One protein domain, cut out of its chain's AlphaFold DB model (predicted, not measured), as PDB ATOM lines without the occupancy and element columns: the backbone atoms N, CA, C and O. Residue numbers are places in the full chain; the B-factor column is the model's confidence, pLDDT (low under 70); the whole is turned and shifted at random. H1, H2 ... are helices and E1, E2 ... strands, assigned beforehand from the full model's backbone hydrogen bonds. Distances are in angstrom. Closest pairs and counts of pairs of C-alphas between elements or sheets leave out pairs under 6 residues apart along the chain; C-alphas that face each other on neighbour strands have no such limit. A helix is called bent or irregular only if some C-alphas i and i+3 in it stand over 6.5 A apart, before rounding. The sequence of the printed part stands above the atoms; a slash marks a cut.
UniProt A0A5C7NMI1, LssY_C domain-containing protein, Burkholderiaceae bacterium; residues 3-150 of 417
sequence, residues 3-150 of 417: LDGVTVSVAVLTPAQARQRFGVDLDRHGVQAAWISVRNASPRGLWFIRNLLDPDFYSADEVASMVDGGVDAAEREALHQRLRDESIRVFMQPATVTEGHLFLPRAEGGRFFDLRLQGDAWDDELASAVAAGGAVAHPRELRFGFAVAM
ATOM      1  N   LEU A   3    -100.713 -28.863  18.895       90.56
ATOM      2  CA  LEU A   3    -100.327 -27.461  19.099       90.56
ATOM      3  C   LEU A   3    -101.585 -26.590  19.028       90.56
ATOM      4  O   LEU A   3    -102.384 -26.774  18.115       90.56
ATOM      5  N   ASP A   4    -101.775 -25.667  19.972       89.75
ATOM      6  CA  ASP A   4    -102.870 -24.678  19.976       89.75
ATOM      7  C   ASP A   4    -104.267 -25.246  19.652       89.75
ATOM      8  O   ASP A   4    -105.026 -24.706  18.849       89.75
ATOM      9  N   GLY A   5    -104.610 -26.385  20.262       92.94
ATOM     10  CA  GLY A   5    -105.904 -27.049  20.052       92.94
ATOM     11  C   GLY A   5    -106.032 -27.808  18.723       92.94
ATOM     12  O   GLY A   5    -107.080 -28.387  18.442       92.94
ATOM     13  N   VAL A   6    -104.973 -27.875  17.922       96.50
ATOM     14  CA  VAL A   6    -104.925 -28.612  16.657       96.50
ATOM     15  C   VAL A   6    -104.076 -29.858  16.830       96.50
ATOM     16  O   VAL A   6    -102.938 -29.786  17.284       96.50
ATOM     17  N   THR A   7    -104.628 -31.019  16.486       97.88
ATOM     18  CA  THR A   7    -103.913 -32.300  16.540       97.88
ATOM     19  C   THR A   7    -103.723 -32.852  15.140       97.88
ATOM     20  O   THR A   7    -104.693 -32.994  14.401       97.88
ATOM     21  N   VAL A   8    -102.480 -33.183  14.803       97.44
ATOM     22  CA  VAL A   8    -102.097 -33.770  13.516       97.44
ATOM     23  C   VAL A   8    -101.517 -35.165  13.732       97.44
ATOM     24  O   VAL A   8    -100.688 -35.371  14.632       97.44
ATOM     25  N   SER A   9    -101.940 -36.093  12.880       96.69
ATOM     26  CA  SER A   9    -101.429 -37.459  12.771       96.69
ATOM     27  C   SER A   9    -101.085 -37.766  11.315       96.69
ATOM     28  O   SER A   9    -101.781 -37.312  10.407       96.69
ATOM     29  N   VAL A  10    -100.015 -38.533  11.103       95.19
ATOM     30  CA  VAL A  10     -99.537 -38.930   9.772       95.19
ATOM     31  C   VAL A  10     -99.154 -40.403   9.791       95.19
ATOM     32  O   VAL A  10     -98.529 -40.866  10.746       95.19
ATOM     33  N   ALA A  11     -99.497 -41.120   8.725       93.75
ATOM     34  CA  ALA A  11     -99.011 -42.464   8.443       93.75
ATOM     35  C   ALA A  11     -98.722 -42.608   6.945       93.75
ATOM     36  O   ALA A  11     -99.389 -41.994   6.120       93.75
ATOM     37  N   VAL A  12     -97.748 -43.441   6.587       93.12
ATOM     38  CA  VAL A  12     -97.500 -43.820   5.190       93.12
ATOM     39  C   VAL A  12     -98.039 -45.222   4.977       93.12
ATOM     40  O   VAL A  12     -97.729 -46.126   5.751       93.12
ATOM     41  N   LEU A  13     -98.873 -45.395   3.954       93.50
ATOM     42  CA  LEU A  13     -99.425 -46.700   3.613       93.50
ATOM     43  C   LEU A  13     -98.324 -47.582   3.024       93.50
ATOM     44  O   LEU A  13     -97.588 -47.162   2.131       93.50
ATOM     45  N   THR A  14     -98.255 -48.835   3.470       91.44
ATOM     46  CA  THR A  14     -97.428 -49.847   2.801       91.44
ATOM     47  C   THR A  14     -97.966 -50.142   1.397       91.44
ATOM     48  O   THR A  14     -99.158 -49.938   1.141       91.44
ATOM     49  N   PRO A  15     -97.158 -50.718   0.485       91.88
ATOM     50  CA  PRO A  15     -97.642 -51.115  -0.839       91.88
ATOM     51  C   PRO A  15     -98.859 -52.054  -0.794       91.88
ATOM     52  O   PRO A  15     -99.714 -52.012  -1.676       91.88
ATOM     53  N   ALA A  16     -98.971 -52.904   0.231       93.00
ATOM     54  CA  ALA A  16    -100.134 -53.770   0.422       93.00
ATOM     55  C   ALA A  16    -101.379 -52.975   0.853       93.00
ATOM     56  O   ALA A  16    -102.453 -53.166   0.287       93.00
ATOM     57  N   GLN A  17    -101.227 -52.045   1.804       95.06
ATOM     58  CA  GLN A  17    -102.316 -51.173   2.256       95.06
ATOM     59  C   GLN A  17    -102.802 -50.242   1.140       95.06
ATOM     60  O   GLN A  17    -104.005 -50.074   0.970       95.06
ATOM     61  N   ALA A  18    -101.886 -49.679   0.345       94.88
ATOM     62  CA  ALA A  18    -102.224 -48.841  -0.801       94.88
ATOM     63  C   ALA A  18    -103.011 -49.624  -1.865       94.88
ATOM     64  O   ALA A  18    -104.073 -49.168  -2.288       94.88
ATOM     65  N   ARG A  19    -102.566 -50.838  -2.232       95.06
ATOM     66  CA  ARG A  19    -103.316 -51.710  -3.157       95.06
ATOM     67  C   ARG A  19    -104.699 -52.055  -2.615       95.06
ATOM     68  O   ARG A  19    -105.674 -51.986  -3.354       95.06
ATOM     69  N   GLN A  20    -104.807 -52.376  -1.325       95.75
ATOM     70  CA  GLN A  20    -106.096 -52.654  -0.690       95.75
ATOM     71  C   GLN A  20    -107.023 -51.428  -0.698       95.75
ATOM     72  O   GLN A  20    -108.229 -51.577  -0.883       95.75
ATOM     73  N   ARG A  21    -106.477 -50.224  -0.489       95.75
ATOM     74  CA  ARG A  21    -107.255 -48.981  -0.412       95.75
ATOM     75  C   ARG A  21    -107.719 -48.493  -1.783       95.75
ATOM     76  O   ARG A  21    -108.880 -48.119  -1.927       95.75
ATOM     77  N   PHE A  22    -106.826 -48.493  -2.772       95.56
ATOM     78  CA  PHE A  22    -107.061 -47.854  -4.072       95.56
ATOM     79  C   PHE A  22    -107.337 -48.839  -5.211       95.56
ATOM     80  O   PHE A  22    -107.795 -48.419  -6.266       95.56
ATOM     81  N   GLY A  23    -107.076 -50.136  -5.021       94.00
ATOM     82  CA  GLY A  23    -107.229 -51.157  -6.063       94.00
ATOM     83  C   GLY A  23    -106.116 -51.159  -7.117       94.00
ATOM     84  O   GLY A  23    -106.190 -51.925  -8.070       94.00
ATOM     85  N   VAL A  24    -105.080 -50.331  -6.948       95.19
ATOM     86  CA  VAL A  24    -103.981 -50.155  -7.910       95.19
ATOM     87  C   VAL A  24    -102.615 -50.192  -7.234       95.19
ATOM     88  O   VAL A  24    -102.469 -49.911  -6.043       95.19
ATOM     89  N   ASP A  25    -101.596 -50.550  -8.010       94.88
ATOM     90  CA  ASP A  25    -100.214 -50.667  -7.550       94.88
ATOM     91  C   ASP A  25     -99.456 -49.342  -7.679       94.88
ATOM     92  O   ASP A  25     -98.735 -49.122  -8.647       94.88
ATOM     93  N   LEU A  26     -99.620 -48.455  -6.697       95.56
ATOM     94  CA  LEU A  26     -98.939 -47.152  -6.686       95.56
ATOM     95  C   LEU A  26     -97.404 -47.278  -6.622       95.56
ATOM     96  O   LEU A  26     -96.686 -46.510  -7.267       95.56
ATOM     97  N   ASP A  27     -96.899 -48.279  -5.896       92.25
ATOM     98  CA  ASP A  27     -95.464 -48.475  -5.640       92.25
ATOM     99  C   ASP A  27     -94.691 -48.782  -6.930       92.25
ATOM    100  O   ASP A  27     -93.613 -48.229  -7.151       92.25
ATOM    101  N   ARG A  28     -95.290 -49.558  -7.849       93.31
ATOM    102  CA  ARG A  28     -94.718 -49.837  -9.180       93.31
ATOM    103  C   ARG A  28     -94.427 -48.571  -9.992       93.31
ATOM    104  O   ARG A  28     -93.540 -48.586 -10.846       93.31
ATOM    105  N   HIS A  29     -95.163 -47.494  -9.736       94.62
ATOM    106  CA  HIS A  29     -95.009 -46.214 -10.422       94.62
ATOM    107  C   HIS A  29     -94.240 -45.181  -9.589       94.62
ATOM    108  O   HIS A  29     -94.213 -44.006  -9.944       94.62
ATOM    109  N   GLY A  30     -93.601 -45.599  -8.489       93.75
ATOM    110  CA  GLY A  30     -92.843 -44.702  -7.620       93.75
ATOM    111  C   GLY A  30     -93.719 -43.751  -6.804       93.75
ATOM    112  O   GLY A  30     -93.222 -42.720  -6.354       93.75
ATOM    113  N   VAL A  31     -94.997 -44.085  -6.593       96.31
ATOM    114  CA  VAL A  31     -95.948 -43.281  -5.816       96.31
ATOM    115  C   VAL A  31     -96.200 -43.933  -4.457       96.31
ATOM    116  O   VAL A  31     -96.484 -45.126  -4.364       96.31
ATOM    117  N   GLN A  32     -96.154 -43.133  -3.394       94.50
ATOM    118  CA  GLN A  32     -96.595 -43.513  -2.049       94.50
ATOM    119  C   GLN A  32     -97.788 -42.661  -1.605       94.50
ATOM    120  O   GLN A  32     -97.910 -41.500  -1.990       94.50
ATOM    121  N   ALA A  33     -98.656 -43.219  -0.761       96.56
ATOM    122  CA  ALA A  33     -99.791 -42.501  -0.189       96.56
ATOM    123  C   ALA A  33     -99.546 -42.222   1.299       96.56
ATOM    124  O   ALA A  33     -99.438 -43.149   2.105       96.56
ATOM    125  N   ALA A  34     -99.478 -40.943   1.667       96.56
ATOM    126  CA  ALA A  34     -99.447 -40.514   3.060       96.56
ATOM    127  C   ALA A  34    -100.866 -40.190   3.525       96.56
ATOM    128  O   ALA A  34    -101.490 -39.269   3.006       96.56
ATOM    129  N   TRP A  35    -101.364 -40.930   4.509       97.81
ATOM    130  CA  TRP A  35    -102.588 -40.593   5.221       97.81
ATOM    131  C   TRP A  35    -102.306 -39.504   6.252       97.81
ATOM    132  O   TRP A  35    -101.366 -39.604   7.047       97.81
ATOM    133  N   ILE A  36    -103.131 -38.464   6.240       98.31
ATOM    134  CA  ILE A  36    -103.032 -37.312   7.129       98.31
ATOM    135  C   ILE A  36    -104.397 -37.113   7.787       98.31
ATOM    136  O   ILE A  36    -105.427 -37.108   7.115       98.31
ATOM    137  N   SER A  37    -104.391 -36.906   9.104       98.31
ATOM    138  CA  SER A  37    -105.576 -36.565   9.892       98.31
ATOM    139  C   SER A  37    -105.316 -35.293  10.685       98.31
ATOM    140  O   SER A  37    -104.326 -35.193  11.418       98.31
ATOM    141  N   VAL A  38    -106.195 -34.304  10.517       98.44
ATOM    142  CA  VAL A  38    -106.137 -33.011  11.203       98.44
ATOM    143  C   VAL A  38    -107.420 -32.813  11.995       98.44
ATOM    144  O   VAL A  38    -108.475 -32.525  11.433       98.44
ATOM    145  N   ARG A  39    -107.321 -32.915  13.321       98.44
ATOM    146  CA  ARG A  39    -108.379 -32.515  14.254       98.44
ATOM    147  C   ARG A  39    -108.164 -31.061  14.652       98.44
ATOM    148  O   ARG A  39    -107.302 -30.770  15.483       98.44
ATOM    149  N   ASN A  40    -108.957 -30.161  14.085       97.19
ATOM    150  CA  ASN A  40    -108.920 -28.737  14.386       97.19
ATOM    151  C   ASN A  40    -109.963 -28.406  15.463       97.19
ATOM    152  O   ASN A  40    -111.126 -28.182  15.150       97.19
ATOM    153  N   ALA A  41    -109.563 -28.386  16.739       96.19
ATOM    154  CA  ALA A  41    -110.432 -27.916  17.824       96.19
ATOM    155  C   ALA A  41    -110.251 -26.415  18.119       96.19
ATOM    156  O   ALA A  41    -110.804 -25.913  19.095       96.19
ATOM    157  N   SER A  42    -109.471 -25.706  17.297       90.81
ATOM    158  CA  SER A  42    -109.319 -24.255  17.384       90.81
ATOM    159  C   SER A  42    -110.517 -23.542  16.731       90.81
ATOM    160  O   SER A  42    -111.227 -24.154  15.926       90.81
ATOM    161  N   PRO A  43    -110.748 -22.251  17.031       87.69
ATOM    162  CA  PRO A  43    -111.808 -21.469  16.394       87.69
ATOM    163  C   PRO A  43    -111.449 -20.985  14.975       87.69
ATOM    164  O   PRO A  43    -112.262 -20.309  14.354       87.69
ATOM    165  N   ARG A  44    -110.247 -21.291  14.463       87.94
ATOM    166  CA  ARG A  44    -109.728 -20.756  13.193       87.94
ATOM    167  C   ARG A  44    -109.901 -21.741  12.046       87.94
ATOM    168  O   ARG A  44    -109.702 -22.941  12.232       87.94
ATOM    169  N   GLY A  45    -110.203 -21.227  10.855       92.62
ATOM    170  CA  GLY A  45    -109.986 -21.966   9.615       92.62
ATOM    171  C   GLY A  45    -108.487 -22.100   9.350       92.62
ATOM    172  O   GLY A  45    -107.730 -21.158   9.581       92.62
ATOM    173  N   LEU A  46    -108.042 -23.275   8.908       95.62
ATOM    174  CA  LEU A  46    -106.624 -23.547   8.673       95.62
ATOM    175  C   LEU A  46    -106.398 -24.054   7.253       95.62
ATOM    176  O   LEU A  46    -107.050 -24.999   6.813       95.62
ATOM    177  N   TRP A  47    -105.437 -23.452   6.561       95.69
ATOM    178  CA  TRP A  47    -104.976 -23.872   5.246       95.69
ATOM    179  C   TRP A  47    -103.746 -24.762   5.365       95.69
ATOM    180  O   TRP A  47    -102.741 -24.377   5.962       95.69
ATOM    181  N   PHE A  48    -103.803 -25.944   4.765       96.38
ATOM    182  CA  PHE A  48    -102.667 -26.838   4.634       96.38
ATOM    183  C   PHE A  48    -101.835 -26.484   3.400       96.38
ATOM    184  O   PHE A  48    -102.249 -26.689   2.255       96.38
ATOM    185  N   ILE A  49    -100.625 -25.981   3.643       94.25
ATOM    186  CA  ILE A  49     -99.697 -25.548   2.595       94.25
ATOM    187  C   ILE A  49     -98.908 -26.758   2.067       94.25
ATOM    188  O   ILE A  49     -97.766 -27.000   2.454       94.25
ATOM    189  N   ARG A  50     -99.535 -27.541   1.179       93.50
ATOM    190  CA  ARG A  50     -98.996 -28.820   0.664       93.50
ATOM    191  C   ARG A  50     -97.583 -28.717   0.081       93.50
ATOM    192  O   ARG A  50     -96.757 -29.574   0.368       93.50
ATOM    193  N   ASN A  51     -97.277 -27.657  -0.666       90.31
ATOM    194  CA  ASN A  51     -95.964 -27.473  -1.297       90.31
ATOM    195  C   ASN A  51     -94.808 -27.335  -0.294       90.31
ATOM    196  O   ASN A  51     -93.662 -27.564  -0.664       90.31
ATOM    197  N   LEU A  52     -95.089 -26.949   0.957       87.56
ATOM    198  CA  LEU A  52     -94.073 -26.911   2.013       87.56
ATOM    199  C   LEU A  52     -93.813 -28.296   2.625       87.56
ATOM    200  O   LEU A  52     -92.777 -28.481   3.257       87.56
ATOM    201  N   LEU A  53     -94.724 -29.256   2.426       89.94
ATOM    202  CA  LEU A  53     -94.509 -30.657   2.784       89.94
ATOM    203  C   LEU A  53     -93.652 -31.350   1.725       89.94
ATOM    204  O   LEU A  53     -92.656 -31.983   2.063       89.94
ATOM    205  N   ASP A  54     -94.055 -31.245   0.460       90.31
ATOM    206  CA  ASP A  54     -93.299 -31.729  -0.694       90.31
ATOM    207  C   ASP A  54     -93.768 -30.966  -1.940       90.31
ATOM    208  O   ASP A  54     -94.967 -30.993  -2.226       90.31
ATOM    209  N   PRO A  55     -92.893 -30.248  -2.664       91.31
ATOM    210  CA  PRO A  55     -93.278 -29.573  -3.898       91.31
ATOM    211  C   PRO A  55     -93.586 -30.541  -5.051       91.31
ATOM    212  O   PRO A  55     -94.294 -30.138  -5.971       91.31
ATOM    213  N   ASP A  56     -93.113 -31.788  -4.981       94.06
ATOM    214  CA  ASP A  56     -93.239 -32.815  -6.020       94.06
ATOM    215  C   ASP A  56     -94.395 -33.798  -5.733       94.06
ATOM    216  O   ASP A  56     -94.412 -34.924  -6.231       94.06
ATOM    217  N   PHE A  57     -95.370 -33.407  -4.900       95.94
ATOM    218  CA  PHE A  57     -96.569 -34.217  -4.663       95.94
ATOM    219  C   PHE A  57     -97.388 -34.396  -5.952       95.94
ATOM    220  O   PHE A  57     -97.516 -33.474  -6.757       95.94
ATOM    221  N   TYR A  58     -98.017 -35.560  -6.101       97.75
ATOM    222  CA  TYR A  58     -98.848 -35.875  -7.258       97.75
ATOM    223  C   TYR A  58    -100.299 -35.454  -7.028       97.75
ATOM    224  O   TYR A  58    -100.865 -35.642  -5.942       97.75
ATOM    225  N   SER A  59    -100.939 -34.928  -8.071       97.06
ATOM    226  CA  SER A  59    -102.397 -34.762  -8.057       97.06
ATOM    227  C   SER A  59    -103.106 -36.118  -8.180       97.06
ATOM    228  O   SER A  59    -102.541 -37.073  -8.710       97.06
ATOM    229  N   ALA A  60    -104.359 -36.214  -7.724       97.56
ATOM    230  CA  ALA A  60    -105.146 -37.444  -7.865       97.56
ATOM    231  C   ALA A  60    -105.234 -37.919  -9.328       97.56
ATOM    232  O   ALA A  60    -105.054 -39.102  -9.600       97.56
ATOM    233  N   ASP A  61    -105.452 -36.991 -10.263       97.62
ATOM    234  CA  ASP A  61    -105.586 -37.290 -11.695       97.62
ATOM    235  C   ASP A  61    -104.250 -37.650 -12.364       97.62
ATOM    236  O   ASP A  61    -104.212 -38.449 -13.302       97.62
ATOM    237  N   GLU A  62    -103.136 -37.114 -11.865       97.88
ATOM    238  CA  GLU A  62    -101.797 -37.531 -12.291       97.88
ATOM    239  C   GLU A  62    -101.517 -38.978 -11.876       97.88
ATOM    240  O   GLU A  62    -101.143 -39.794 -12.718       97.88
ATOM    241  N   VAL A  63    -101.804 -39.333 -10.617       98.06
ATOM    242  CA  VAL A  63    -101.693 -40.719 -10.134       98.06
ATOM    243  C   VAL A  63    -102.590 -41.651 -10.941       98.06
ATOM    244  O   VAL A  63    -102.149 -42.728 -11.338       98.06
ATOM    245  N   ALA A  64    -103.828 -41.239 -11.213       97.38
ATOM    246  CA  ALA A  64    -104.768 -42.028 -11.995       97.38
ATOM    247  C   ALA A  64    -104.242 -42.288 -13.420       97.38
ATOM    248  O   ALA A  64    -104.183 -43.434 -13.864       97.38
ATOM    249  N   SER A  65    -103.724 -41.249 -14.082       96.69
ATOM    250  CA  SER A  65    -103.113 -41.359 -15.413       96.69
ATOM    251  C   SER A  65    -101.902 -42.300 -15.434       96.69
ATOM    252  O   SER A  65    -101.676 -43.002 -16.420       96.69
ATOM    253  N   MET A  66    -101.119 -42.346 -14.350       97.00
ATOM    254  CA  MET A  66     -99.956 -43.234 -14.243       97.00
ATOM    255  C   MET A  66    -100.351 -44.716 -14.205       97.00
ATOM    256  O   MET A  66     -99.596 -45.550 -14.707       97.00
ATOM    257  N   VAL A  67    -101.519 -45.048 -13.645       96.25
ATOM    258  CA  VAL A  67    -101.977 -46.436 -13.448       96.25
ATOM    259  C   VAL A  67    -103.024 -46.904 -14.464       96.25
ATOM    260  O   VAL A  67    -103.263 -48.106 -14.562       96.25
ATOM    261  N   ASP A  68    -103.604 -46.002 -15.263       93.12
ATOM    262  CA  ASP A  68    -104.680 -46.282 -16.233       93.12
ATOM    263  C   ASP A  68    -104.390 -47.456 -17.185       93.12
ATOM    264  O   ASP A  68    -105.306 -48.176 -17.595       93.12
ATOM    265  N   GLY A  69    -103.117 -47.671 -17.537       91.06
ATOM    266  CA  GLY A  69    -102.691 -48.778 -18.400       91.06
ATOM    267  C   GLY A  69    -102.919 -50.170 -17.796       91.06
ATOM    268  O   GLY A  69    -102.966 -51.148 -18.537       91.06
ATOM    269  N   GLY A  70    -103.068 -50.264 -16.471       89.19
ATOM    270  CA  GLY A  70    -103.377 -51.495 -15.738       89.19
ATOM    271  C   GLY A  70    -104.840 -51.627 -15.305       89.19
ATOM    272  O   GLY A  70    -105.143 -52.545 -14.549       89.19
ATOM    273  N   VAL A  71    -105.718 -50.716 -15.740       93.81
ATOM    274  CA  VAL A  71    -107.118 -50.618 -15.296       93.81
ATOM    275  C   VAL A  71    -108.055 -50.737 -16.495       93.81
ATOM    276  O   VAL A  71    -107.826 -50.127 -17.549       93.81
ATOM    277  N   ASP A  72    -109.129 -51.508 -16.326       94.75
ATOM    278  CA  ASP A  72    -110.153 -51.690 -17.350       94.75
ATOM    279  C   ASP A  72    -110.801 -50.353 -17.715       94.75
ATOM    280  O   ASP A  72    -111.119 -49.530 -16.858       94.75
ATOM    281  N   ALA A  73    -111.040 -50.127 -19.011       94.00
ATOM    282  CA  ALA A  73    -111.531 -48.838 -19.505       94.00
ATOM    283  C   ALA A  73    -112.861 -48.405 -18.859       94.00
ATOM    284  O   ALA A  73    -113.098 -47.211 -18.696       94.00
ATOM    285  N   ALA A  74    -113.704 -49.367 -18.470       95.62
ATOM    286  CA  ALA A  74    -114.971 -49.117 -17.788       95.62
ATOM    287  C   ALA A  74    -114.805 -48.664 -16.322       95.62
ATOM    288  O   ALA A  74    -115.715 -48.050 -15.773       95.62
ATOM    289  N   GLU A  75    -113.661 -48.946 -15.692       94.88
ATOM    290  CA  GLU A  75    -113.398 -48.655 -14.277       94.88
ATOM    291  C   GLU A  75    -112.576 -47.376 -14.065       94.88
ATOM    292  O   GLU A  75    -112.518 -46.864 -12.946       94.88
ATOM    293  N   ARG A  76    -111.970 -46.823 -15.127       95.69
ATOM    294  CA  ARG A  76    -111.067 -45.661 -15.036       95.69
ATOM    295  C   ARG A  76    -111.718 -44.446 -14.393       95.69
ATOM    296  O   ARG A  76    -111.182 -43.928 -13.423       95.69
ATOM    297  N   GLU A  77    -112.899 -44.035 -14.849       96.62
ATOM    298  CA  GLU A  77    -113.576 -42.864 -14.269       96.62
ATOM    299  C   GLU A  77    -113.862 -43.061 -12.770       96.62
ATOM    300  O   GLU A  77    -113.660 -42.158 -11.957       96.62
ATOM    301  N   ALA A  78    -114.254 -44.276 -12.374       96.19
ATOM    302  CA  ALA A  78    -114.496 -44.602 -10.973       96.19
ATOM    303  C   ALA A  78    -113.203 -44.583 -10.137       96.19
ATOM    304  O   ALA A  78    -113.233 -44.187  -8.971       96.19
ATOM    305  N   LEU A  79    -112.068 -44.994 -10.708       96.56
ATOM    306  CA  LEU A  79    -110.761 -44.886 -10.061       96.56
ATOM    307  C   LEU A  79    -110.322 -43.425  -9.902       96.56
ATOM    308  O   LEU A  79    -109.933 -43.038  -8.800       96.56
ATOM    309  N   HIS A  80    -110.411 -42.622 -10.968       97.94
ATOM    310  CA  HIS A  80    -110.081 -41.191 -10.938       97.94
ATOM    311  C   HIS A  80    -110.890 -40.493  -9.840       97.94
ATOM    312  O   HIS A  80    -110.320 -39.835  -8.966       97.94
ATOM    313  N   GLN A  81    -112.207 -40.726  -9.800       97.69
ATOM    314  CA  GLN A  81    -113.069 -40.148  -8.773       97.69
ATOM    315  C   GLN A  81    -112.711 -40.632  -7.360       97.69
ATOM    316  O   GLN A  81    -112.622 -39.817  -6.445       97.69
ATOM    317  N   ARG A  82    -112.419 -41.926  -7.171       97.06
ATOM    318  CA  ARG A  82    -111.996 -42.464  -5.867       97.06
ATOM    319  C   ARG A  82    -110.712 -41.807  -5.362       97.06
ATOM    320  O   ARG A  82    -110.628 -41.470  -4.186       97.06
ATOM    321  N   LEU A  83    -109.717 -41.606  -6.226       98.12
ATOM    322  CA  LEU A  83    -108.465 -40.938  -5.851       98.12
ATOM    323  C   LEU A  83    -108.702 -39.473  -5.446       98.12
ATOM    324  O   LEU A  83    -108.077 -38.994  -4.497       98.12
ATOM    325  N   ARG A  84    -109.634 -38.770  -6.109       98.00
ATOM    326  CA  ARG A  84    -110.060 -37.416  -5.710       98.00
ATOM    327  C   ARG A  84    -110.760 -37.425  -4.349       98.00
ATOM    328  O   ARG A  84    -110.406 -36.619  -3.493       98.00
ATOM    329  N   ASP A  85    -111.700 -38.343  -4.137       97.56
ATOM    330  CA  ASP A  85    -112.482 -38.446  -2.897       97.56
ATOM    331  C   ASP A  85    -111.608 -38.794  -1.683       97.56
ATOM    332  O   ASP A  85    -111.843 -38.314  -0.575       97.56
ATOM    333  N   GLU A  86    -110.570 -39.602  -1.899       97.62
ATOM    334  CA  GLU A  86    -109.602 -40.004  -0.879       97.62
ATOM    335  C   GLU A  86    -108.517 -38.950  -0.616       97.62
ATOM    336  O   GLU A  86    -107.747 -39.113   0.332       97.62
ATOM    337  N   SER A  87    -108.421 -37.893  -1.429       98.06
ATOM    338  CA  SER A  87    -107.401 -36.848  -1.283       98.06
ATOM    339  C   SER A  87    -107.713 -35.901  -0.124       98.06
ATOM    340  O   SER A  87    -108.845 -35.445   0.049       98.06
ATOM    341  N   ILE A  88    -106.695 -35.535   0.661       97.75
ATOM    342  CA  ILE A  88    -106.882 -34.588   1.764       97.75
ATOM    343  C   ILE A  88    -107.256 -33.193   1.245       97.75
ATOM    344  O   ILE A  88    -106.643 -32.647   0.322       97.75
ATOM    345  N   ARG A  89    -108.257 -32.584   1.886       96.69
ATOM    346  CA  ARG A  89    -108.676 -31.207   1.604       96.69
ATOM    347  C   ARG A  89    -107.641 -30.212   2.124       96.69
ATOM    348  O   ARG A  89    -107.074 -30.398   3.195       96.69
ATOM    349  N   VAL A  90    -107.448 -29.120   1.388       95.50
ATOM    350  CA  VAL A  90    -106.499 -28.056   1.761       95.50
ATOM    351  C   VAL A  90    -107.018 -27.122   2.851       95.50
ATOM    352  O   VAL A  90    -106.210 -26.464   3.488       95.50
ATOM    353  N   PHE A  91    -108.332 -27.049   3.065       96.31
ATOM    354  CA  PHE A  91    -108.930 -26.191   4.085       96.31
ATOM    355  C   PHE A  91    -109.592 -27.029   5.180       96.31
ATOM    356  O   PHE A  91    -110.413 -27.908   4.901       96.31
ATOM    357  N   MET A  92    -109.233 -26.740   6.428       95.75
ATOM    358  CA  MET A  92    -109.720 -27.400   7.630       95.75
ATOM    359  C   MET A  92    -110.562 -26.406   8.419       95.75
ATOM    360  O   MET A  92    -110.050 -25.427   8.962       95.75
ATOM    361  N   GLN A  93    -111.862 -26.676   8.485       95.44
ATOM    362  CA  GLN A  93    -112.806 -25.845   9.220       95.44
ATOM    363  C   GLN A  93    -112.537 -25.911  10.737       95.44
ATOM    364  O   GLN A  93    -111.936 -26.877  11.223       95.44
ATOM    365  N   PRO A  94    -112.977 -24.903  11.505       94.50
ATOM    366  CA  PRO A  94    -113.044 -25.000  12.958       94.50
ATOM    367  C   PRO A  94    -113.904 -26.186  13.406       94.50
ATOM    368  O   PRO A  94    -114.909 -26.510  12.777       94.50
ATOM    369  N   ALA A  95    -113.539 -26.793  14.534       96.06
ATOM    370  CA  ALA A  95    -114.268 -27.896  15.168       96.06
ATOM    371  C   ALA A  95    -114.510 -29.133  14.274       96.06
ATOM    372  O   ALA A  95    -115.451 -29.891  14.511       96.06
ATOM    373  N   THR A  96    -113.651 -29.385  13.280       98.12
ATOM    374  CA  THR A  96    -113.743 -30.572  12.415       98.12
ATOM    375  C   THR A  96    -112.536 -31.494  12.534       98.12
ATOM    376  O   THR A  96    -111.447 -31.100  12.960       98.12
ATOM    377  N   VAL A  97    -112.728 -32.741  12.103       98.38
ATOM    378  CA  VAL A  97    -111.639 -33.648  11.733       98.38
ATOM    379  C   VAL A  97    -111.638 -33.756  10.211       98.38
ATOM    380  O   VAL A  97    -112.659 -34.106   9.624       98.38
ATOM    381  N   THR A  98    -110.513 -33.426   9.583       98.31
ATOM    382  CA  THR A  98    -110.306 -33.563   8.138       98.31
ATOM    383  C   THR A  98    -109.258 -34.637   7.904       98.31
ATOM    384  O   THR A  98    -108.142 -34.525   8.412       98.31
ATOM    385  N   GLU A  99    -109.605 -35.657   7.124       98.12
ATOM    386  CA  GLU A  99    -108.727 -36.789   6.823       98.12
ATOM    387  C   GLU A  99    -108.656 -37.026   5.319       98.12
ATOM    388  O   GLU A  99    -109.593 -36.718   4.584       98.12
ATOM    389  N   GLY A 100    -107.532 -37.569   4.870       98.25
ATOM    390  CA  GLY A 100    -107.347 -37.986   3.489       98.25
ATOM    391  C   GLY A 100    -105.889 -38.295   3.193       98.25
ATOM    392  O   GLY A 100    -105.045 -38.327   4.090       98.25
ATOM    393  N   HIS A 101    -105.600 -38.506   1.918       98.25
ATOM    394  CA  HIS A 101    -104.290 -38.890   1.430       98.25
ATOM    395  C   HIS A 101    -103.627 -37.756   0.656       98.25
ATOM    396  O   HIS A 101    -104.279 -36.967  -0.029       98.25
ATOM    397  N   LEU A 102    -102.306 -37.703   0.750       97.81
ATOM    398  CA  LEU A 102    -101.452 -36.973  -0.169       97.81
ATOM    399  C   LEU A 102    -100.565 -37.987  -0.892       97.81
ATOM    400  O   LEU A 102     -99.908 -38.808  -0.246       97.81
ATOM    401  N   PHE A 103    -100.564 -37.941  -2.220       98.06
ATOM    402  CA  PHE A 103     -99.739 -38.814  -3.048       98.06
ATOM    403  C   PHE A 103     -98.381 -38.167  -3.278       98.06
ATOM    404  O   PHE A 103     -98.299 -36.996  -3.636       98.06
ATOM    405  N   LEU A 104     -97.312 -38.907  -3.016       96.12
ATOM    406  CA  LEU A 104     -95.960 -38.365  -2.925       96.12
ATOM    407  C   LEU A 104     -94.967 -39.265  -3.670       96.12
ATOM    408  O   LEU A 104     -95.230 -40.466  -3.794       96.12
ATOM    409  N   PRO A 105     -93.809 -38.739  -4.104       94.19
ATOM    410  CA  PRO A 105     -92.712 -39.561  -4.605       94.19
ATOM    411  C   PRO A 105     -92.289 -40.573  -3.549       94.19
ATOM    412  O   PRO A 105     -92.188 -40.223  -2.370       94.19
ATOM    413  N   ARG A 106     -92.067 -41.826  -3.946       90.19
ATOM    414  CA  ARG A 106     -91.613 -42.907  -3.061       90.19
ATOM    415  C   ARG A 106     -90.310 -42.510  -2.363       90.19
ATOM    416  O   ARG A 106     -89.379 -42.029  -3.000       90.19
ATOM    417  N   ALA A 107     -90.253 -42.737  -1.055       86.62
ATOM    418  CA  ALA A 107     -89.056 -42.552  -0.241       86.62
ATOM    419  C   ALA A 107     -88.633 -43.906   0.343       86.62
ATOM    420  O   ALA A 107     -89.492 -44.734   0.636       86.62
ATOM    421  N   GLU A 108     -87.328 -44.114   0.512       85.50
ATOM    422  CA  GLU A 108     -86.753 -45.304   1.153       85.50
ATOM    423  C   GLU A 108     -86.143 -44.917   2.517       85.50
ATOM    424  O   GLU A 108     -85.603 -43.819   2.681       85.50
ATOM    425  N   GLY A 109     -86.267 -45.798   3.506       79.44
ATOM    426  CA  GLY A 109     -85.704 -45.724   4.858       79.44
ATOM    427  C   GLY A 109     -86.421 -44.811   5.817       79.44
ATOM    428  O   GLY A 109     -86.796 -45.201   6.921       79.44
ATOM    429  N   GLY A 110     -86.639 -43.573   5.409       79.25
ATOM    430  CA  GLY A 110     -87.316 -42.618   6.258       79.25
ATOM    431  C   GLY A 110     -87.710 -41.368   5.510       79.25
ATOM    432  O   GLY A 110     -87.019 -40.904   4.607       79.25
ATOM    433  N   ARG A 111     -88.836 -40.802   5.924       83.44
ATOM    434  CA  ARG A 111     -89.361 -39.557   5.388       83.44
ATOM    435  C   ARG A 111     -89.679 -38.607   6.521       83.44
ATOM    436  O   ARG A 111     -90.276 -38.995   7.526       83.44
ATOM    437  N   PHE A 112     -89.315 -37.346   6.336       83.88
ATOM    438  CA  PHE A 112     -89.778 -36.283   7.204       83.88
ATOM    439  C   PHE A 112     -90.990 -35.582   6.593       83.88
ATOM    440  O   PHE A 112     -90.971 -35.210   5.424       83.88
ATOM    441  N   PHE A 113     -92.027 -35.377   7.398       87.56
ATOM    442  CA  PHE A 113     -93.202 -34.596   7.044       87.56
ATOM    443  C   PHE A 113     -93.190 -33.273   7.807       87.56
ATOM    444  O   PHE A 113     -93.296 -33.274   9.036       87.56
ATOM    445  N   ASP A 114     -93.085 -32.159   7.076       87.19
ATOM    446  CA  ASP A 114     -93.265 -30.799   7.598       87.19
ATOM    447  C   ASP A 114     -94.675 -30.292   7.266       87.19
ATOM    448  O   ASP A 114     -94.908 -29.716   6.203       87.19
ATOM    449  N   LEU A 115     -95.650 -30.526   8.147       92.06
ATOM    450  CA  LEU A 115     -97.011 -30.033   7.931       92.06
ATOM    451  C   LEU A 115     -97.148 -28.604   8.445       92.06
ATOM    452  O   LEU A 115     -97.029 -28.346   9.645       92.06
ATOM    453  N   ARG A 116     -97.446 -27.688   7.521       92.69
ATOM    454  CA  ARG A 116     -97.723 -26.274   7.789       92.69
ATOM    455  C   ARG A 116     -99.216 -26.009   7.665       92.69
ATOM    456  O   ARG A 116     -99.784 -26.168   6.583       92.69
ATOM    457  N   LEU A 117     -99.833 -25.621   8.779       94.94
ATOM    458  CA  LEU A 117    -101.222 -25.182   8.839       94.94
ATOM    459  C   LEU A 117    -101.252 -23.684   9.131       94.94
ATOM    460  O   LEU A 117    -100.718 -23.248  10.148       94.94
ATOM    461  N   GLN A 118    -101.864 -22.906   8.247       93.31
ATOM    462  CA  GLN A 118    -101.841 -21.449   8.310       93.31
ATOM    463  C   GLN A 118    -103.251 -20.873   8.463       93.31
ATOM    464  O   GLN A 118    -104.148 -21.205   7.691       93.31
ATOM    465  N   GLY A 119    -103.432 -20.005   9.457       90.56
ATOM    466  CA  GLY A 119    -104.620 -19.165   9.596       90.56
ATOM    467  C   GLY A 119    -104.576 -17.956   8.657       90.56
ATOM    468  O   GLY A 119    -103.497 -17.451   8.318       90.56
ATOM    469  N   ASP A 120    -105.749 -17.485   8.240       84.88
ATOM    470  CA  ASP A 120    -105.877 -16.290   7.405       84.88
ATOM    471  C   ASP A 120    -105.576 -15.012   8.213       84.88
ATOM    472  O   ASP A 120    -105.952 -14.890   9.377       84.88
ATOM    473  N   ALA A 121    -104.884 -14.051   7.594       81.62
ATOM    474  CA  ALA A 121    -104.634 -12.735   8.197       81.62
ATOM    475  C   ALA A 121    -105.922 -11.985   8.439       81.62
ATOM    476  O   ALA A 121    -106.085 -11.342   9.471       81.62
ATOM    477  N   TRP A 122    -106.814 -12.094   7.465       78.81
ATOM    478  CA  TRP A 122    -108.062 -11.378   7.464       78.81
ATOM    479  C   TRP A 122    -108.950 -11.818   8.627       78.81
ATOM    480  O   TRP A 122    -109.570 -10.981   9.279       78.81
ATOM    481  N   ASP A 123    -108.961 -13.116   8.940       77.38
ATOM    482  CA  ASP A 123    -109.723 -13.662  10.066       77.38
ATOM    483  C   ASP A 123    -109.200 -13.129  11.407       77.38
ATOM    484  O   ASP A 123    -109.990 -12.741  12.272       77.38
ATOM    485  N   ASP A 124    -107.874 -13.053  11.571       74.56
ATOM    486  CA  ASP A 124    -107.240 -12.504  12.775       74.56
ATOM    487  C   ASP A 124    -107.497 -10.988  12.912       74.56
ATOM    488  O   ASP A 124    -107.778 -10.492  14.008       74.56
ATOM    489  N   GLU A 125    -107.428 -10.240  11.806       77.12
ATOM    490  CA  GLU A 125    -107.715  -8.801  11.749       77.12
ATOM    491  C   GLU A 125    -109.183  -8.505  12.073       77.12
ATOM    492  O   GLU A 125    -109.475  -7.627  12.888       77.12
ATOM    493  N   LEU A 126    -110.109  -9.274  11.496       75.38
ATOM    494  CA  LEU A 126    -111.538  -9.164  11.767       75.38
ATOM    495  C   LEU A 126    -111.848  -9.494  13.231       75.38
ATOM    496  O   LEU A 126    -112.566  -8.743  13.891       75.38
ATOM    497  N   ALA A 127    -111.278 -10.577  13.768       71.94
ATOM    498  CA  ALA A 127    -111.441 -10.944  15.173       71.94
ATOM    499  C   ALA A 127    -110.891  -9.857  16.113       71.94
ATOM    500  O   ALA A 127    -111.528  -9.524  17.114       71.94
ATOM    501  N   SER A 128    -109.750  -9.257  15.764       70.62
ATOM    502  CA  SER A 128    -109.128  -8.170  16.530       70.62
ATOM    503  C   SER A 128    -109.938  -6.873  16.479       70.62
ATOM    504  O   SER A 128    -110.037  -6.181  17.487       70.62
ATOM    505  N   ALA A 129    -110.554  -6.550  15.338       70.75
ATOM    506  CA  ALA A 129    -111.421  -5.380  15.196       70.75
ATOM    507  C   ALA A 129    -112.708  -5.488  16.035       70.75
ATOM    508  O   ALA A 129    -113.263  -4.473  16.455       70.75
ATOM    509  N   VAL A 130    -113.179  -6.714  16.289       67.31
ATOM    510  CA  VAL A 130    -114.393  -6.991  17.074       67.31
ATOM    511  C   VAL A 130    -114.086  -7.169  18.570       67.31
ATOM    512  O   VAL A 130    -114.937  -6.887  19.416       67.31
ATOM    513  N   ALA A 131    -112.875  -7.600  18.932       65.56
ATOM    514  CA  ALA A 131    -112.476  -7.816  20.319       65.56
ATOM    515  C   ALA A 131    -112.096  -6.498  21.027       65.56
ATOM    516  O   ALA A 131    -110.978  -6.004  20.911       65.56
ATOM    517  N   ALA A 132    -112.997  -5.962  21.861       56.41
ATOM    518  CA  ALA A 132    -112.750  -4.786  22.714       56.41
ATOM    519  C   ALA A 132    -111.749  -5.022  23.879       56.41
ATOM    520  O   ALA A 132    -111.623  -4.195  24.780       56.41
ATOM    521  N   GLY A 133    -111.035  -6.149  23.881       54.22
ATOM    522  CA  GLY A 133    -110.017  -6.515  24.862       54.22
ATOM    523  C   GLY A 133    -108.970  -7.382  24.176       54.22
ATOM    524  O   GLY A 133    -109.329  -8.378  23.554       54.22
ATOM    525  N   GLY A 134    -107.707  -6.950  24.244       53.28
ATOM    526  CA  GLY A 134    -106.594  -7.435  23.423       53.28
ATOM    527  C   GLY A 134    -106.589  -8.945  23.180       53.28
ATOM    528  O   GLY A 134    -106.596  -9.738  24.122       53.28
ATOM    529  N   ALA A 135    -106.565  -9.326  21.902       55.91
ATOM    530  CA  ALA A 135    -106.468 -10.716  21.489       55.91
ATOM    531  C   ALA A 135    -105.146 -11.326  21.978       55.91
ATOM    532  O   ALA A 135    -104.076 -10.722  21.857       55.91
ATOM    533  N   VAL A 136    -105.214 -12.548  22.509       53.75
ATOM    534  CA  VAL A 136    -104.018 -13.365  22.719       53.75
ATOM    535  C   VAL A 136    -103.440 -13.657  21.336       53.75
ATOM    536  O   VAL A 136    -104.094 -14.284  20.505       53.75
ATOM    537  N   ALA A 137    -102.232 -13.158  21.068       59.06
ATOM    538  CA  ALA A 137    -101.544 -13.391  19.807       59.06
ATOM    539  C   ALA A 137    -101.184 -14.880  19.696       59.06
ATOM    540  O   ALA A 137    -100.219 -15.346  20.303       59.06
ATOM    541  N   HIS A 138    -101.976 -15.634  18.940       63.84
ATOM    542  CA  HIS A 138    -101.648 -17.008  18.585       63.84
ATOM    543  C   HIS A 138    -100.737 -17.023  17.355       63.84
ATOM    544  O   HIS A 138    -100.896 -16.186  16.460       63.84
ATOM    545  N   PRO A 139     -99.799 -17.978  17.252       67.94
ATOM    546  CA  PRO A 139     -99.034 -18.150  16.033       67.94
ATOM    547  C   PRO A 139     -99.993 -18.416  14.867       67.94
ATOM    548  O   PRO A 139    -100.891 -19.267  14.922       67.94
ATOM    549  N   ARG A 140     -99.828 -17.623  13.806       80.56
ATOM    550  CA  ARG A 140    -100.630 -17.707  12.573       80.56
ATOM    551  C   ARG A 140    -100.286 -18.950  11.759       80.56
ATOM    552  O   ARG A 140    -101.120 -19.461  11.023       80.56
ATOM    553  N   GLU A 141     -99.075 -19.458  11.942       88.38
ATOM    554  CA  GLU A 141     -98.600 -20.709  11.376       88.38
ATOM    555  C   GLU A 141     -98.402 -21.740  12.492       88.38
ATOM    556  O   GLU A 141     -97.700 -21.490  13.471       88.38
ATOM    557  N   LEU A 142     -98.988 -22.922  12.320       90.12
ATOM    558  CA  LEU A 142     -98.719 -24.099  13.135       90.12
ATOM    559  C   LEU A 142     -97.875 -25.079  12.319       90.12
ATOM    560  O   LEU A 142     -98.253 -25.475  11.213       90.12
ATOM    561  N   ARG A 143     -96.733 -25.486  12.879       88.44
ATOM    562  CA  ARG A 143     -95.786 -26.409  12.245       88.44
ATOM    563  C   ARG A 143     -95.751 -27.736  12.988       88.44
ATOM    564  O   ARG A 143     -95.422 -27.774  14.171       88.44
ATOM    565  N   PHE A 144     -96.007 -28.825  12.275       88.06
ATOM    566  CA  PHE A 144     -95.959 -30.179  12.813       88.06
ATOM    567  C   PHE A 144     -94.914 -31.001  12.066       88.06
ATOM    568  O   PHE A 144     -94.977 -31.131  10.846       88.06
ATOM    569  N   GLY A 145     -93.960 -31.558  12.809       83.75
ATOM    570  CA  GLY A 145     -92.868 -32.347  12.258       83.75
ATOM    571  C   GLY A 145     -92.988 -33.825  12.599       83.75
ATOM    572  O   GLY A 145     -93.051 -34.162  13.780       83.75
ATOM    573  N   PHE A 146     -92.948 -34.704  11.597       84.06
ATOM    574  CA  PHE A 146     -92.981 -36.156  11.802       84.06
ATOM    575  C   PHE A 146     -91.839 -36.832  11.052       84.06
ATOM    576  O   PHE A 146     -91.766 -36.738   9.831       84.06
ATOM    577  N   ALA A 147     -90.971 -37.545  11.766       78.56
ATOM    578  CA  ALA A 147     -90.043 -38.488  11.153       78.56
ATOM    579  C   ALA A 147     -90.722 -39.862  11.112       78.56
ATOM    580  O   ALA A 147     -91.051 -40.417  12.160       78.56
ATOM    581  N   VAL A 148     -90.964 -40.382   9.913       80.69
ATOM    582  CA  VAL A 148     -91.607 -41.681   9.698       80.69
ATOM    583  C   VAL A 148     -90.580 -42.604   9.061       80.69
ATOM    584  O   VAL A 148     -90.135 -42.350   7.943       80.69
ATOM    585  N   ALA A 149     -90.190 -43.656   9.779       77.44
ATOM    586  CA  ALA A 149     -89.381 -44.734   9.224       77.44
ATOM    587  C   ALA A 149     -90.220 -45.540   8.228       77.44
ATOM    588  O   ALA A 149     -91.390 -45.833   8.497       77.44
ATOM    589  N   MET A 150     -89.642 -45.867   7.077       77.94
ATOM    590  CA  MET A 150     -90.293 -46.734   6.102       77.94
ATOM    591  C   MET A 150     -90.040 -48.199   6.494       77.94
ATOM    592  O   MET A 150     -88.979 -48.514   7.026       77.94
TER     593      MET A 150
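This is residues 3 to 150 of the 417 residues of the protein "LssY_C domain-containing protein" of Burkholderiaceae bacterium (UniProt A0A5C7NMI1). Two three-stranded sheets, E1 E2 E4 and E3 E5 E6, sit partly face to face as a sandwich, with their strands crossed at 35 degrees. The helical hairpin H3 and H4 makes one end of the long axis, with H1 also toward that end; H5 and the loop after it make the opposite end, where residues 129 to 134 stick out. The printed part has 148 residues with five named helices and six named strands, in the order E1 H1 E2 E3 H2 H3 H4 E4 E5 H5 E6; both sheets are antiparallel, and the class is mixed, helices and strands. It is elongated, spanning 62 by 35 by 22 A, and only just loose, close to compact, with a radius of gyration of the C-alphas of 17.8 A.

Begin with the twisted sheet of E1, residues 6 to 12, E2, residues 31 to 40, and E4, residues 96 to 105. Look for N 9 and O 37, 2.9 A apart, between E1 and E2, and N 34 and O 102, 2.9 A, between E2 and E4. The other sheet is E3, residues 46 to 48, E5, residues 110 to 118, and E6, residues 141 to 149; there N 47 and O 118 are 2.8 A apart, and N 113 and O 146 are 2.8 A apart. Between the sheets, the closest C-alphas of E1 and E6 are those of Val 8 and Phe 144, at 7.1 A. H2, residues 50 to 53, stands at the level of the second sheet; its closest C-alpha pair with E5 is Leu 53 and Asp 114, 5.0 A. H3, residues 60 to 70, and H4, residues 76 to 85, touch as a helical hairpin, opposite ways at a shallow tilt of 32 degrees, closest at the C-alphas of Ala 60 and Leu 83, 5.2 A. H3 is on the first sheet, which H4 only grazes. H1, residues 15 to 22, also only grazes it and only just touches H4, with 3 pairs of C-alphas within 8 A, closest at Phe 22 and Leu 83, 7.3 A. H5, residues 121 to 130, touches no helix and is on neither sheet. In H1, H4 and H5 every O i to N i+4 pair is within hydrogen-bond range, in H3 5 of 7; H2 is too short for such a pair.

Find C-alpha 6 at (-104.925, -28.612, 16.657), where E1 begins its 20.4 A. E2 covers 28.1 A and E4 28.5 A; E5 and E6 cover 25.8 A each. H3, 16.2 A long, is irregular: C-alphas 66 and 69 are 7.4 A apart. H4 covers 14.2 A, and H5 14.4 A, ending at C-alpha 130 (-114.393, -6.991, 17.074). E6 ends at C-alpha 149 (-89.381, -44.734, 9.224).

The two C-alphas farthest apart, Asp 72 and Gly 133, are 61.8 A from each other. The printed part has no cut, and no link is long. Look for low confidence at residues 130 to 139, under 70; the mean pLDDT of the printed part is 90.0.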